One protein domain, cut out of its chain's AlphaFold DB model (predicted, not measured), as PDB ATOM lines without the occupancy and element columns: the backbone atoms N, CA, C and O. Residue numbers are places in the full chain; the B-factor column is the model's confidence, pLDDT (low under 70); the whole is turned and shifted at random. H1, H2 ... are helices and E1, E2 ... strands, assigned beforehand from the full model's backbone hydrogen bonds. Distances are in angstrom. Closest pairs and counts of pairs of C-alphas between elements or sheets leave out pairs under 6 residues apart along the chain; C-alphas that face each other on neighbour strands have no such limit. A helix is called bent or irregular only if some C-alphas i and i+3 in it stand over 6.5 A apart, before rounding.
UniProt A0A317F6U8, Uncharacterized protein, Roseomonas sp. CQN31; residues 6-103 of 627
ATOM      1  N   ILE A   6      21.343  -1.219  30.485       97.25
ATOM      2  CA  ILE A   6      22.276  -0.892  29.398       97.25
ATOM      3  C   ILE A   6      22.099   0.569  28.979       97.25
ATOM      4  O   ILE A   6      20.991   1.105  29.073       97.25
ATOM      5  N   GLY A   7      23.171   1.249  28.578       96.38
ATOM      6  CA  GLY A   7      23.075   2.577  27.975       96.38
ATOM      7  C   GLY A   7      22.266   2.546  26.672       96.38
ATOM      8  O   GLY A   7      22.346   1.591  25.903       96.38
ATOM      9  N   ALA A   8      21.427   3.560  26.444       90.81
ATOM     10  CA  ALA A   8      20.526   3.579  25.286       90.81
ATOM     11  C   ALA A   8      21.288   3.618  23.949       90.81
ATOM     12  O   ALA A   8      20.914   2.911  23.025       90.81
ATOM     13  N   ALA A   9      22.383   4.382  23.877       89.62
ATOM     14  CA  ALA A   9      23.202   4.476  22.669       89.62
ATOM     15  C   ALA A   9      23.900   3.148  22.342       89.62
ATOM     16  O   ALA A   9      23.973   2.755  21.183       89.62
ATOM     17  N   GLU A  10      24.388   2.440  23.365       95.00
ATOM     18  CA  GLU A  10      24.977   1.116  23.202       95.00
ATOM     19  C   GLU A  10      23.943   0.084  22.746       95.00
ATOM     20  O   GLU A  10      24.252  -0.742  21.890       95.00
ATOM     21  N   LEU A  11      22.722   0.133  23.288       92.50
ATOM     22  CA  LEU A  11      21.647  -0.759  22.858       92.50
ATOM     23  C   LEU A  11      21.271  -0.520  21.390       92.50
ATOM     24  O   LEU A  11      21.220  -1.483  20.630       92.50
ATOM     25  N   ASP A  12      21.093   0.741  20.981       82.56
ATOM     26  CA  ASP A  12      20.771   1.100  19.592       82.56
ATOM     27  C   ASP A  12      21.844   0.588  18.610       82.56
ATOM     28  O   ASP A  12      21.536   0.112  17.517       82.56
ATOM     29  N   GLU A  13      23.122   0.655  18.998       85.75
ATOM     30  CA  GLU A  13      24.237   0.172  18.178       85.75
ATOM     31  C   GLU A  13      24.240  -1.363  18.050       85.75
ATOM     32  O   GLU A  13      24.480  -1.896  16.961       85.75
ATOM     33  N   ILE A  14      23.923  -2.083  19.130       87.69
ATOM     34  CA  ILE A  14      23.819  -3.552  19.130       87.69
ATOM     35  C   ILE A  14      22.613  -4.017  18.313       87.69
ATOM     36  O   ILE A  14      22.735  -4.941  17.509       87.69
ATOM     37  N   GLU A  15      21.465  -3.353  18.454       81.88
ATOM     38  CA  GLU A  15      20.267  -3.618  17.647       81.88
ATOM     39  C   GLU A  15      20.495  -3.302  16.160       81.88
ATOM     40  O   GLU A  15      19.937  -3.966  15.286       81.88
ATOM     41  N   ALA A  16      21.387  -2.355  15.851       71.94
ATOM     42  CA  ALA A  16      21.868  -2.103  14.493       71.94
ATOM     43  C   ALA A  16      22.852  -3.174  13.970       71.94
ATOM     44  O   ALA A  16      23.322  -3.076  12.833       71.94
ATOM     45  N   GLY A  17      23.142  -4.209  14.765       76.75
ATOM     46  CA  GLY A  17      23.954  -5.365  14.391       76.75
ATOM     47  C   GLY A  17      25.422  -5.270  14.798       76.75
ATOM     48  O   GLY A  17      26.231  -6.069  14.314       76.75
ATOM     49  N   ALA A  18      25.799  -4.314  15.653       82.12
ATOM     50  CA  ALA A  18      27.159  -4.264  16.166       82.12
ATOM     51  C   ALA A  18      27.414  -5.429  17.140       82.12
ATOM     52  O   ALA A  18      26.620  -5.660  18.056       82.12
ATOM     53  N   PRO A  19      28.521  -6.173  16.979       84.06
ATOM     54  CA  PRO A  19      28.879  -7.217  17.926       84.06
ATOM     55  C   PRO A  19      29.194  -6.596  19.291       84.06
ATOM     56  O   PRO A  19      29.904  -5.592  19.355       84.06
ATOM     57  N   ALA A  20      28.729  -7.215  20.377       92.50
ATOM     58  CA  ALA A  20      28.990  -6.744  21.736       92.50
ATOM     59  C   ALA A  20      29.587  -7.817  22.641       92.50
ATOM     60  O   ALA A  20      29.284  -9.002  22.511       92.50
ATOM     61  N   LEU A  21      30.410  -7.387  23.595       94.06
ATOM     62  CA  LEU A  21      30.890  -8.216  24.700       94.06
ATOM     63  C   LEU A  21      30.791  -7.458  26.015       94.06
ATOM     64  O   LEU A  21      30.859  -6.231  26.038       94.06
ATOM     65  N   VAL A  22      30.691  -8.205  27.109       96.19
ATOM     66  CA  VAL A  22      30.793  -7.648  28.459       96.19
ATOM     67  C   VAL A  22      32.182  -7.948  29.002       96.19
ATOM     68  O   VAL A  22      32.637  -9.084  28.921       96.19
ATOM     69  N   ALA A  23      32.867  -6.943  29.536       95.75
ATOM     70  CA  ALA A  23      34.149  -7.086  30.211       95.75
ATOM     71  C   ALA A  23      33.988  -6.772  31.702       95.75
ATOM     72  O   ALA A  23      33.202  -5.899  32.079       95.75
ATOM     73  N   ALA A  24      34.721  -7.481  32.558       95.62
ATOM     74  CA  ALA A  24      34.821  -7.130  33.969       95.62
ATOM     75  C   ALA A  24      35.458  -5.736  34.136       95.62
ATOM     76  O   ALA A  24      36.276  -5.309  33.323       95.62
ATOM     77  N   ALA A  25      35.047  -5.000  35.173       92.88
ATOM     78  CA  ALA A  25      35.417  -3.592  35.353       92.88
ATOM     79  C   ALA A  25      36.916  -3.364  35.636       92.88
ATOM     80  O   ALA A  25      37.400  -2.244  35.503       92.88
ATOM     81  N   ASP A  26      37.631  -4.409  36.044       90.62
ATOM     82  CA  ASP A  26      39.066  -4.427  36.326       90.62
ATOM     83  C   ASP A  26      39.934  -4.678  35.080       90.62
ATOM     84  O   ASP A  26      41.157  -4.559  35.153       90.62
ATOM     85  N   LEU A  27      39.324  -4.992  33.933       88.69
ATOM     86  CA  LEU A  27      40.038  -5.200  32.679       88.69
ATOM     87  C   LEU A  27      40.211  -3.885  31.916       88.69
ATOM     88  O   LEU A  27      39.243  -3.273  31.462       88.69
ATOM     89  N   ASP A  28      41.467  -3.488  31.721       87.19
ATOM     90  CA  ASP A  28      41.832  -2.358  30.871       87.19
ATOM     91  C   ASP A  28      41.880  -2.809  29.404       87.19
ATOM     92  O   ASP A  28      42.829  -3.459  28.954       87.19
ATOM     93  N   LEU A  29      40.804  -2.529  28.668       82.94
ATOM     94  CA  LEU A  29      40.686  -2.844  27.247       82.94
ATOM     95  C   LEU A  29      40.722  -1.557  26.415       82.94
ATOM     96  O   LEU A  29      40.006  -0.604  26.733       82.94
ATOM     97  N   PRO A  30      41.479  -1.532  25.303       80.31
ATOM     98  CA  PRO A  30      41.423  -0.417  24.367       80.31
ATOM     99  C   PRO A  30      40.048  -0.338  23.679       80.31
ATOM    100  O   PRO A  30      39.263  -1.287  23.696       80.31
ATOM    101  N   GLU A  31      39.754   0.780  23.011       81.12
ATOM    102  CA  GLU A  31      38.552   0.890  22.179       81.12
ATOM    103  C   GLU A  31      38.687  -0.018  20.943       81.12
ATOM    104  O   GLU A  31      39.490   0.230  20.043       81.12
ATOM    105  N   LEU A  32      37.899  -1.093  20.895       78.88
ATOM    106  CA  LEU A  32      37.997  -2.123  19.861       78.88
ATOM    107  C   LEU A  32      36.908  -1.954  18.800       78.88
ATOM    108  O   LEU A  32      35.988  -2.749  18.741       78.88
ATOM    109  N   ARG A  33      36.970  -0.955  17.914       75.75
ATOM    110  CA  ARG A  33      35.962  -0.853  16.833       75.75
ATOM    111  C   ARG A  33      36.124  -1.978  15.796       75.75
ATOM    112  O   ARG A  33      37.257  -2.263  15.401       75.75
ATOM    113  N   PRO A  34      35.031  -2.603  15.305       77.00
ATOM    114  CA  PRO A  34      33.609  -2.261  15.479       77.00
ATOM    115  C   PRO A  34      32.895  -2.979  16.650       77.00
ATOM    116  O   PRO A  34      31.674  -3.045  16.665       77.00
ATOM    117  N   LEU A  35      33.632  -3.559  17.597       84.50
ATOM    118  CA  LEU A  35      33.110  -4.290  18.756       84.50
ATOM    119  C   LEU A  35      32.696  -3.325  19.878       84.50
ATOM    120  O   LEU A  35      33.482  -2.489  20.330       84.50
ATOM    121  N   VAL A  36      31.465  -3.466  20.363       91.31
ATOM    122  CA  VAL A  36      30.957  -2.716  21.514       91.31
ATOM    123  C   VAL A  36      31.390  -3.435  22.791       91.31
ATOM    124  O   VAL A  36      30.859  -4.486  23.149       91.31
ATOM    125  N   VAL A  37      32.385  -2.878  23.477       93.75
ATOM    126  CA  VAL A  37      32.836  -3.374  24.784       93.75
ATOM    127  C   VAL A  37      32.017  -2.694  25.872       93.75
ATOM    128  O   VAL A  37      32.059  -1.473  26.007       93.75
ATOM    129  N   LEU A  38      31.274  -3.485  26.640       96.19
ATOM    130  CA  LEU A  38      30.447  -3.026  27.747       96.19
ATOM    131  C   LEU A  38      31.109  -3.385  29.073       96.19
ATOM    132  O   LEU A  38      31.457  -4.539  29.297       96.19
ATOM    133  N   VAL A  39      31.230  -2.422  29.977       95.94
ATOM    134  CA  VAL A  39      31.685  -2.643  31.352       95.94
ATOM    135  C   VAL A  39      30.553  -2.326  32.333       95.94
ATOM    136  O   VAL A  39      29.828  -1.345  32.136       95.94
ATOM    137  N   PRO A  40      30.359  -3.141  33.385       96.38
ATOM    138  CA  PRO A  40      29.352  -2.885  34.401       96.38
ATOM    139  C   PRO A  40      29.805  -1.746  35.320       96.38
ATOM    140  O   PRO A  40      30.842  -1.832  35.976       96.38
ATOM    141  N   ARG A  41      28.999  -0.686  35.410       93.38
ATOM    142  CA  ARG A  41      29.230   0.447  36.308       93.38
ATOM    143  C   ARG A  41      27.917   0.899  36.927       93.38
ATOM    144  O   ARG A  41      26.973   1.220  36.214       93.38
ATOM    145  N   ASP A  42      27.843   0.878  38.256       93.69
ATOM    146  CA  ASP A  42      26.656   1.300  39.017       93.69
ATOM    147  C   ASP A  42      25.350   0.614  38.548       93.69
ATOM    148  O   ASP A  42      24.275   1.211  38.515       93.69
ATOM    149  N   GLY A  43      25.447  -0.662  38.150       94.69
ATOM    150  CA  GLY A  43      24.321  -1.451  37.639       94.69
ATOM    151  C   GLY A  43      23.942  -1.183  36.175       94.69
ATOM    152  O   GLY A  43      22.906  -1.674  35.723       94.69
ATOM    153  N   VAL A  44      24.755  -0.431  35.428       96.75
ATOM    154  CA  VAL A  44      24.562  -0.140  34.000       96.75
ATOM    155  C   VAL A  44      25.744  -0.665  33.183       96.75
ATOM    156  O   VAL A  44      26.897  -0.413  33.515       96.75
ATOM    157  N   LEU A  45      25.460  -1.379  32.098       97.31
ATOM    158  CA  LEU A  45      26.409  -1.713  31.043       97.31
ATOM    159  C   LEU A  45      26.577  -0.511  30.111       97.31
ATOM    160  O   LEU A  45      25.611  -0.074  29.482       97.31
ATOM    161  N   ALA A  46      27.793   0.020  30.025       95.81
ATOM    162  CA  ALA A  46      28.148   1.122  29.129       95.81
ATOM    163  C   ALA A  46      29.588   0.962  28.630       95.81
ATOM    164  O   ALA A  46      30.344   0.146  29.163       95.81
ATOM    165  N   ARG A  47      29.993   1.743  27.622       95.00
ATOM    166  CA  ARG A  47      31.394   1.754  27.173       95.00
ATOM    167  C   ARG A  47      32.351   2.211  28.291       95.00
ATOM    168  O   ARG A  47      31.963   3.043  29.119       95.00
ATOM    169  N   PRO A  48      33.614   1.742  28.310       93.12
ATOM    170  CA  PRO A  48      34.625   2.243  29.238       93.12
ATOM    171  C   PRO A  48      34.716   3.774  29.199       93.12
ATOM    172  O   PRO A  48      34.840   4.376  28.136       93.12
ATOM    173  N   GLY A  49      34.603   4.415  30.364       88.69
ATOM    174  CA  GLY A  49      34.640   5.877  30.493       88.69
ATOM    175  C   GLY A  49      33.353   6.619  30.104       88.69
ATOM    176  O   GLY A  49      33.248   7.810  30.398       88.69
ATOM    177  N   ALA A  50      32.353   5.951  29.523       89.12
ATOM    178  CA  ALA A  50      31.084   6.580  29.176       89.12
ATOM    179  C   ALA A  50      30.175   6.747  30.406       89.12
ATOM    180  O   ALA A  50      30.082   5.871  31.268       89.12
ATOM    181  N   GLN A  51      29.470   7.879  30.471       90.62
ATOM    182  CA  GLN A  51      28.319   8.064  31.354       90.62
ATOM    183  C   GLN A  51      27.051   8.061  30.494       90.62
ATOM    184  O   GLN A  51      26.803   9.038  29.781       90.62
ATOM    185  N   PRO A  52      26.252   6.979  30.513       87.00
ATOM    186  CA  PRO A  52      25.058   6.908  29.688       87.00
ATOM    187  C   PRO A  52      24.043   7.958  30.149       87.00
ATOM    188  O   PRO A  52      23.574   7.936  31.285       87.00
ATOM    189  N   VAL A  53      23.671   8.864  29.241       87.25
ATOM    190  CA  VAL A  53      22.653   9.909  29.476       87.25
ATOM    191  C   VAL A  53      21.292   9.288  29.808       87.25
ATOM    192  O   VAL A  53      20.506   9.837  30.579       87.25
ATOM    193  N   ARG A  54      21.017   8.112  29.235       93.75
ATOM    194  CA  ARG A  54      19.810   7.318  29.457       93.75
ATOM    195  C   ARG A  54      20.189   5.844  29.518       93.75
ATOM    196  O   ARG A  54      20.960   5.375  28.687       93.75
ATOM    197  N   SER A  55      19.611   5.117  30.470       94.88
ATOM    198  CA  SER A  55      19.751   3.664  30.577       94.88
ATOM    199  C   SER A  55      18.399   2.970  30.439       94.88
ATOM    200  O   SER A  55      17.364   3.507  30.849       94.88
ATOM    201  N   LEU A  56      18.404   1.766  29.880       95.25
ATOM    202  CA  LEU A  56      17.242   0.924  29.608       95.25
ATOM    203  C   LEU A  56      17.414  -0.439  30.299       95.25
ATOM    204  O   LEU A  56      18.543  -0.813  30.614       95.25
ATOM    205  N   PRO A  57      16.331  -1.175  30.602       96.25
ATOM    206  CA  PRO A  57      16.444  -2.564  31.047       96.25
ATOM    207  C   PRO A  57      17.226  -3.396  30.023       96.25
ATOM    208  O   PRO A  57      17.031  -3.206  28.826       96.25
ATOM    209  N   LEU A  58      18.093  -4.298  30.486       94.75
ATOM    210  CA  LEU A  58      18.824  -5.201  29.600       94.75
ATOM    211  C   LEU A  58      17.848  -6.189  28.927       94.75
ATOM    212  O   LEU A  58      17.148  -6.903  29.655       94.75
ATOM    213  N   PRO A  59      17.777  -6.255  27.585       92.00
ATOM    214  CA  PRO A  59      16.931  -7.230  26.905       92.00
ATOM    215  C   PRO A  59      17.380  -8.668  27.209       92.00
ATOM    216  O   PRO A  59      18.585  -8.935  27.240       92.00
ATOM    217  N   PRO A  60      16.445  -9.609  27.437       89.19
ATOM    218  CA  PRO A  60      16.779 -10.998  27.761       89.19
ATOM    219  C   PRO A  60      17.415 -11.760  26.586       89.19
ATOM    220  O   PRO A  60      18.024 -12.804  26.792       89.19
ATOM    221  N   ASP A  61      17.256 -11.245  25.373       87.94
ATOM    222  CA  ASP A  61      17.696 -11.790  24.091       87.94
ATOM    223  C   ASP A  61      18.834 -10.974  23.457       87.94
ATOM    224  O   ASP A  61      19.158 -11.168  22.285       87.94
ATOM    225  N   LEU A  62      19.465 -10.072  24.222       87.56
ATOM    226  CA  LEU A  62      20.561  -9.250  23.718       87.56
ATOM    227  C   LEU A  62      21.715 -10.144  23.209       87.56
ATOM    228  O   LEU A  62      22.246 -10.948  23.986       87.56
ATOM    229  N   PRO A  63      22.151 -10.001  21.942       84.25
ATOM    230  CA  PRO A  63      23.153 -10.876  21.341       84.25
ATOM    231  C   PRO A  63      24.569 -10.515  21.817       84.25
ATOM    232  O   PRO A  63      25.327  -9.823  21.137       84.25
ATOM    233  N   LEU A  64      24.938 -10.991  23.006       91.38
ATOM    234  CA  LEU A  64      26.281 -10.841  23.563       91.38
ATOM    235  C   LEU A  64      27.188 -11.988  23.108       91.38
ATOM    236  O   LEU A  64      26.854 -13.161  23.258       91.38
ATOM    237  N   LEU A  65      28.365 -11.647  22.584       88.81
ATOM    238  CA  LEU A  65      29.330 -12.622  22.083       88.81
ATOM    239  C   LEU A  65      30.011 -13.408  23.202       88.81
ATOM    240  O   LEU A  65      30.240 -14.603  23.048       88.81
ATOM    241  N   ALA A  66      30.397 -12.723  24.279       91.44
ATOM    242  CA  ALA A  66      31.119 -13.308  25.401       91.44
ATOM    243  C   ALA A  66      31.104 -12.395  26.636       91.44
ATOM    244  O   ALA A  66      30.872 -11.184  26.540       91.44
ATOM    245  N   LEU A  67      31.427 -12.995  27.781       95.25
ATOM    246  CA  LEU A  67      31.828 -12.326  29.011       95.25
ATOM    247  C   LEU A  67      33.337 -12.516  29.207       95.25
ATOM    248  O   LEU A  67      33.786 -13.637  29.436       95.25
ATOM    249  N   LEU A  68      34.117 -11.440  29.133       94.50
ATOM    250  CA  LEU A  68      35.541 -11.445  29.453       94.50
ATOM    251  C   LEU A  68      35.719 -11.098  30.935       94.50
ATOM    252  O   LEU A  68      35.585  -9.940  31.327       94.50
ATOM    253  N   ALA A  69      35.970 -12.105  31.765       95.31
ATOM    254  CA  ALA A  69      36.070 -11.947  33.211       95.31
ATOM    255  C   ALA A  69      36.862 -13.104  33.833       95.31
ATOM    256  O   ALA A  69      36.767 -14.244  33.377       95.31
ATOM    257  N   GLY A  70      37.590 -12.822  34.917       93.50
ATOM    258  CA  GLY A  70      38.090 -13.874  35.804       93.50
ATOM    259  C   GLY A  70      36.939 -14.642  36.467       93.50
ATOM    260  O   GLY A  70      35.803 -14.171  36.493       93.50
ATOM    261  N   GLU A  71      37.229 -15.817  37.026       93.50
ATOM    262  CA  GLU A  71      36.219 -16.746  37.566       93.50
ATOM    263  C   GLU A  71      35.283 -16.099  38.605       93.50
ATOM    264  O   GLU A  71      34.063 -16.248  38.527       93.50
ATOM    265  N   GLU A  72      35.837 -15.311  39.529       94.75
ATOM    266  CA  GLU A  72      35.072 -14.621  40.573       94.75
ATOM    267  C   GLU A  72      34.139 -13.542  39.998       94.75
ATOM    268  O   GLU A  72      32.944 -13.512  40.300       94.75
ATOM    269  N   ALA A  73      34.654 -12.689  39.107       94.50
ATOM    270  CA  ALA A  73      33.858 -11.658  38.442       94.50
ATOM    271  C   ALA A  73      32.780 -12.273  37.531       94.50
ATOM    272  O   ALA A  73      31.649 -11.781  37.479       94.50
ATOM    273  N   ALA A  74      33.095 -13.385  36.859       95.31
ATOM    274  CA  ALA A  74      32.147 -14.118  36.033       95.31
ATOM    275  C   ALA A  74      30.980 -14.676  36.859       95.31
ATOM    276  O   ALA A  74      29.825 -14.524  36.456       95.31
ATOM    277  N   ALA A  75      31.255 -15.255  38.033       95.69
ATOM    278  CA  ALA A  75      30.223 -15.770  38.934       95.69
ATOM    279  C   ALA A  75      29.240 -14.677  39.397       95.69
ATOM    280  O   ALA A  75      28.048 -14.948  39.553       95.69
ATOM    281  N   GLY A  76      29.720 -13.442  39.574       95.19
ATOM    282  CA  GLY A  76      28.880 -12.295  39.926       95.19
ATOM    283  C   GLY A  76      28.055 -11.733  38.762       95.19
ATOM    284  O   GLY A  76      26.927 -11.286  38.970       95.19
ATOM    285  N   LEU A  77      28.597 -11.756  37.540       94.94
ATOM    286  CA  LEU A  77      27.972 -11.129  36.370       94.94
ATOM    287  C   LEU A  77      27.033 -12.059  35.599       94.94
ATOM    288  O   LEU A  77      25.994 -11.599  35.132       94.94
ATOM    289  N   LEU A  78      27.346 -13.352  35.485       96.00
ATOM    290  CA  LEU A  78      26.541 -14.308  34.714       96.00
ATOM    291  C   LEU A  78      25.048 -14.325  35.090       96.00
ATOM    292  O   LEU A  78      24.228 -14.312  34.175       96.00
ATOM    293  N   PRO A  79      24.645 -14.296  36.380       96.12
ATOM    294  CA  PRO A  79      23.227 -14.273  36.750       96.12
ATOM    295  C   PRO A  79      22.481 -12.997  36.326       96.12
ATOM    296  O   PRO A  79      21.253 -12.956  36.398       96.12
ATOM    297  N   LEU A  80      23.211 -11.942  35.950       95.44
ATOM    298  CA  LEU A  80      22.674 -10.639  35.560       95.44
ATOM    299  C   LEU A  80      22.620 -10.443  34.038       95.44
ATOM    300  O   LEU A  80      22.069  -9.442  33.580       95.44
ATOM    301  N   LEU A  81      23.205 -11.365  33.272       95.75
ATOM    302  CA  LEU A  81      23.280 -11.315  31.816       95.75
ATOM    303  C   LEU A  81      22.329 -12.347  31.176       95.75
ATOM    304  O   LEU A  81      21.889 -13.282  31.852       95.75
ATOM    305  N   PRO A  82      22.008 -12.203  29.876       93.44
ATOM    306  CA  PRO A  82      21.316 -13.233  29.110       93.44
ATOM    307  C   PRO A  82      21.941 -14.628  29.289       93.44
ATOM    308  O   PRO A  82      23.167 -14.763  29.358       93.44
ATOM    309  N   PRO A  83      21.128 -15.694  29.367       92.00
ATOM    310  CA  PRO A  83      21.645 -17.047  29.519       92.00
ATOM    311  C   PRO A  83      22.433 -17.490  28.275       92.00
ATOM    312  O   PRO A  83      22.126 -17.096  27.154       92.00
ATOM    313  N   GLY A  84      23.419 -18.372  28.466       90.38
ATOM    314  CA  GLY A  84      24.166 -18.996  27.362       90.38
ATOM    315  C   GLY A  84      25.376 -18.211  26.848       90.38
ATOM    316  O   GLY A  84      25.978 -18.621  25.859       90.38
ATOM    317  N   ILE A  85      25.764 -17.121  27.513       91.50
ATOM    318  CA  ILE A  85      26.953 -16.340  27.145       91.50
ATOM    319  C   ILE A  85      28.228 -17.110  27.527       91.50
ATOM    320  O   ILE A  85      28.375 -17.504  28.689       91.50
ATOM    321  N   PRO A  86      29.177 -17.314  26.596       91.81
ATOM    322  CA  PRO A  86      30.443 -17.962  26.911       91.81
ATOM    323  C   PRO A  86      31.332 -17.050  27.768       91.81
ATOM    324  O   PRO A  86      31.435 -15.849  27.518       91.81
ATOM    325  N   VAL A  87      32.009 -17.633  28.761       94.50
ATOM    326  CA  VAL A  87      32.987 -16.925  29.601       94.50
ATOM    327  C   VAL A  87      34.390 -17.138  29.051       94.50
ATOM    328  O   VAL A  87      34.821 -18.272  28.836       94.50
ATOM    329  N   LEU A  88      35.115 -16.042  28.860       92.50
ATOM    330  CA  LEU A  88      36.521 -16.026  28.495       92.50
ATOM    331  C   LEU A  88      37.339 -15.541  29.693       92.50
ATOM    332  O   LEU A  88      37.276 -14.371  30.062       92.50
ATOM    333  N   ALA A  89      38.113 -16.446  30.292       89.69
ATOM    334  CA  ALA A  89      39.004 -16.116  31.406       89.69
ATOM    335  C   ALA A  89      40.350 -15.524  30.947       89.69
ATOM    336  O   ALA A  89      41.017 -14.847  31.723       89.69
ATOM    337  N   ASP A  90      40.748 -15.771  29.694       87.31
ATOM    338  CA  ASP A  90      42.020 -15.318  29.127       87.31
ATOM    339  C   ASP A  90      41.792 -14.238  28.046       87.31
ATOM    340  O   ASP A  90      41.266 -14.551  26.968       87.31
ATOM    341  N   PRO A  91      42.211 -12.977  28.286       81.69
ATOM    342  CA  PRO A  91      42.159 -11.897  27.299       81.69
ATOM    343  C   PRO A  91      42.890 -12.199  25.987       81.69
ATOM    344  O   PRO A  91      42.536 -11.624  24.959       81.69
ATOM    345  N   ALA A  92      43.864 -13.116  25.964       84.62
ATOM    346  CA  ALA A  92      44.558 -13.492  24.732       84.62
ATOM    347  C   ALA A  92      43.608 -14.096  23.676       84.62
ATOM    348  O   ALA A  92      43.822 -13.933  22.468       84.62
ATOM    349  N   LEU A  93      42.509 -14.722  24.117       81.88
ATOM    350  CA  LEU A  93      41.482 -15.307  23.249       81.88
ATOM    351  C   LEU A  93      40.606 -14.253  22.551       81.88
ATOM    352  O   LEU A  93      39.937 -14.566  21.561       81.88
ATOM    353  N   LEU A  94      40.645 -12.995  23.008       79.12
ATOM    354  CA  LEU A  94      39.861 -11.891  22.451       79.12
ATOM    355  C   LEU A  94      40.183 -11.643  20.974       79.12
ATOM    356  O   LEU A  94      39.286 -11.365  20.183       79.12
ATOM    357  N   SER A  95      41.451 -11.789  20.586       72.31
ATOM    358  CA  SER A  95      41.894 -11.616  19.197       72.31
ATOM    359  C   SER A  95      41.248 -12.634  18.246       72.31
ATOM    360  O   SER A  95      40.783 -12.269  17.164       72.31
ATOM    361  N   GLY A  96      41.151 -13.898  18.671       76.50
ATOM    362  CA  GLY A  96      40.493 -14.967  17.921       76.50
ATOM    363  C   GLY A  96      38.981 -14.770  17.837       76.50
ATOM    364  O   GLY A  96      38.400 -14.927  16.761       76.50
ATOM    365  N   LEU A  97      38.354 -14.353  18.941       73.50
ATOM    366  CA  LEU A  97      36.919 -14.081  18.986       73.50
ATOM    367  C   LEU A  97      36.541 -12.854  18.140       73.50
ATOM    368  O   LEU A  97      35.560 -12.901  17.403       73.50
ATOM    369  N   LEU A  98      37.353 -11.792  18.162       71.88
ATOM    370  CA  LEU A  98      37.179 -10.617  17.304       71.88
ATOM    371  C   LEU A  98      37.341 -10.976  15.822       71.88
ATOM    372  O   LEU A  98      36.542 -10.539  14.994       71.88
ATOM    373  N   ALA A  99      38.349 -11.783  15.474       71.69
ATOM    374  CA  ALA A  99      38.542 -12.238  14.101       71.69
ATOM    375  C   ALA A  99      37.329 -13.035  13.599       71.69
ATOM    376  O   ALA A  99      36.889 -12.826  12.468       71.69
ATOM    377  N   GLU A 100      36.753 -13.898  14.439       73.12
ATOM    378  CA  GLU A 100      35.553 -14.659  14.093       73.12
ATOM    379  C   GLU A 100      34.303 -13.780  13.996       73.12
ATOM    380  O   GLU A 100      33.594 -13.848  12.997       73.12
ATOM    381  N   ALA A 101      34.072 -12.884  14.956       64.62
ATOM    382  CA  ALA A 101      32.951 -11.947  14.916       64.62
ATOM    383  C   ALA A 101      32.995 -11.053  13.664       64.62
ATOM    384  O   ALA A 101      31.980 -10.858  12.995       64.62
ATOM    385  N   LEU A 102      34.184 -10.567  13.291       68.25
ATOM    386  CA  LEU A 102      34.394  -9.806  12.059       68.25
ATOM    387  C   LEU A 102      34.163 -10.650  10.805       68.25
ATOM    388  O   LEU A 102      33.594 -10.144   9.837       68.25
ATOM    389  N   ARG A 103      34.590 -11.920  10.791       70.81
ATOM    390  CA  ARG A 103      34.305 -12.841   9.679       70.81
ATOM    391  C   ARG A 103      32.806 -13.071   9.529       70.81
ATOM    392  O   ARG A 103      32.300 -12.918   8.422       70.81
TER     393      ARG A 103
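What this domain is: This is residues 6 to 103 of the 627 residues of an uncharacterized protein of Roseomonas sp. CQN31 (UniProt A0A317F6U8). A small, strongly twisted sheet of four strands, E3, E2, E1 and E5, runs through the middle of the domain, with three separate helices round it: H1 by E3 and E2, H3 along edge strand E5, and H2 by E5 and E1. E4 lies off the sheet, beyond E3, joined to the first two printed residues. The printed part has 98 residues, with three named helices and five named strands in the order H1 E1 E2 E3 E4 E5 H2 H3. The sheet is mixed, its order E3 E2 E1 E5, and the class is mixed, helices and strands. It is compact and rounded, with a radius of gyration of the C-alphas of 12.3 A and spans of 33 by 31 by 25 A.

Where its parts are: H1 is residues 8 to 15, with C-alpha 8 at (20.526, 3.579, 25.286). E1 is residues 20 to 23. E2, residues 36 to 41, is 15.2 A long and begins at C-alpha 36, (30.957, -2.716, 21.514). E3 is residues 44 to 46, E4 residues 55 to 57 and E5 residues 64 to 68, 11.0 A long. H2, residues 71 to 80, is 15.0 A long and only just irregular: C-alphas 76 and 79 are 6.8 A apart. H3, residues 91 to 103, is 19.3 A long and ends at C-alpha 103, (34.305, -12.841, 9.679).

How they stand to each other: E2 and E1 are parallel at 38 degrees, with N 23 and O 38 within hydrogen-bond range at 2.8 A. E1 and E5 are parallel at 19 degrees, with N 65 and O 20 at 2.8 A. E3 and E2 are an antiparallel hairpin, with N 39 and O 46 at 2.8 A. The pairing is staggered: E2 pairs with E1 over residues 36 to 38 and with E3 over 39 to 41. H1 is on the sheet, at a height over the sheet of 9.1 A; its closest C-alphas to E3 are those of Glu 10 and Ala 46, 6.7 A. H3 is on the sheet, over E5 and along it at 2 degrees on the local plane; the closest C-alphas are those of Leu 68 and Pro 91, 7.0 A. H2 is on the sheet too, with C-alphas of Leu 67 and Ala 74 closest to E5, 7.3 A. E4 pairs with no named strand; residues 55 to 56 of it pair antiparallel with residues 6 to 7. Every O i to N i+4 pair is within hydrogen-bond range in H1, 4 of 6 in H2 and 7 of 9 in H3.

The domain as a whole: The C-alphas farthest apart, Asp 42 and Arg 103, are 33.5 A apart. The printed part has no cut. The link from E1 to E2, residues 24 to 35, is long. Mean pLDDT of the printed part is 88.7; residues 101 to 102 are under 70.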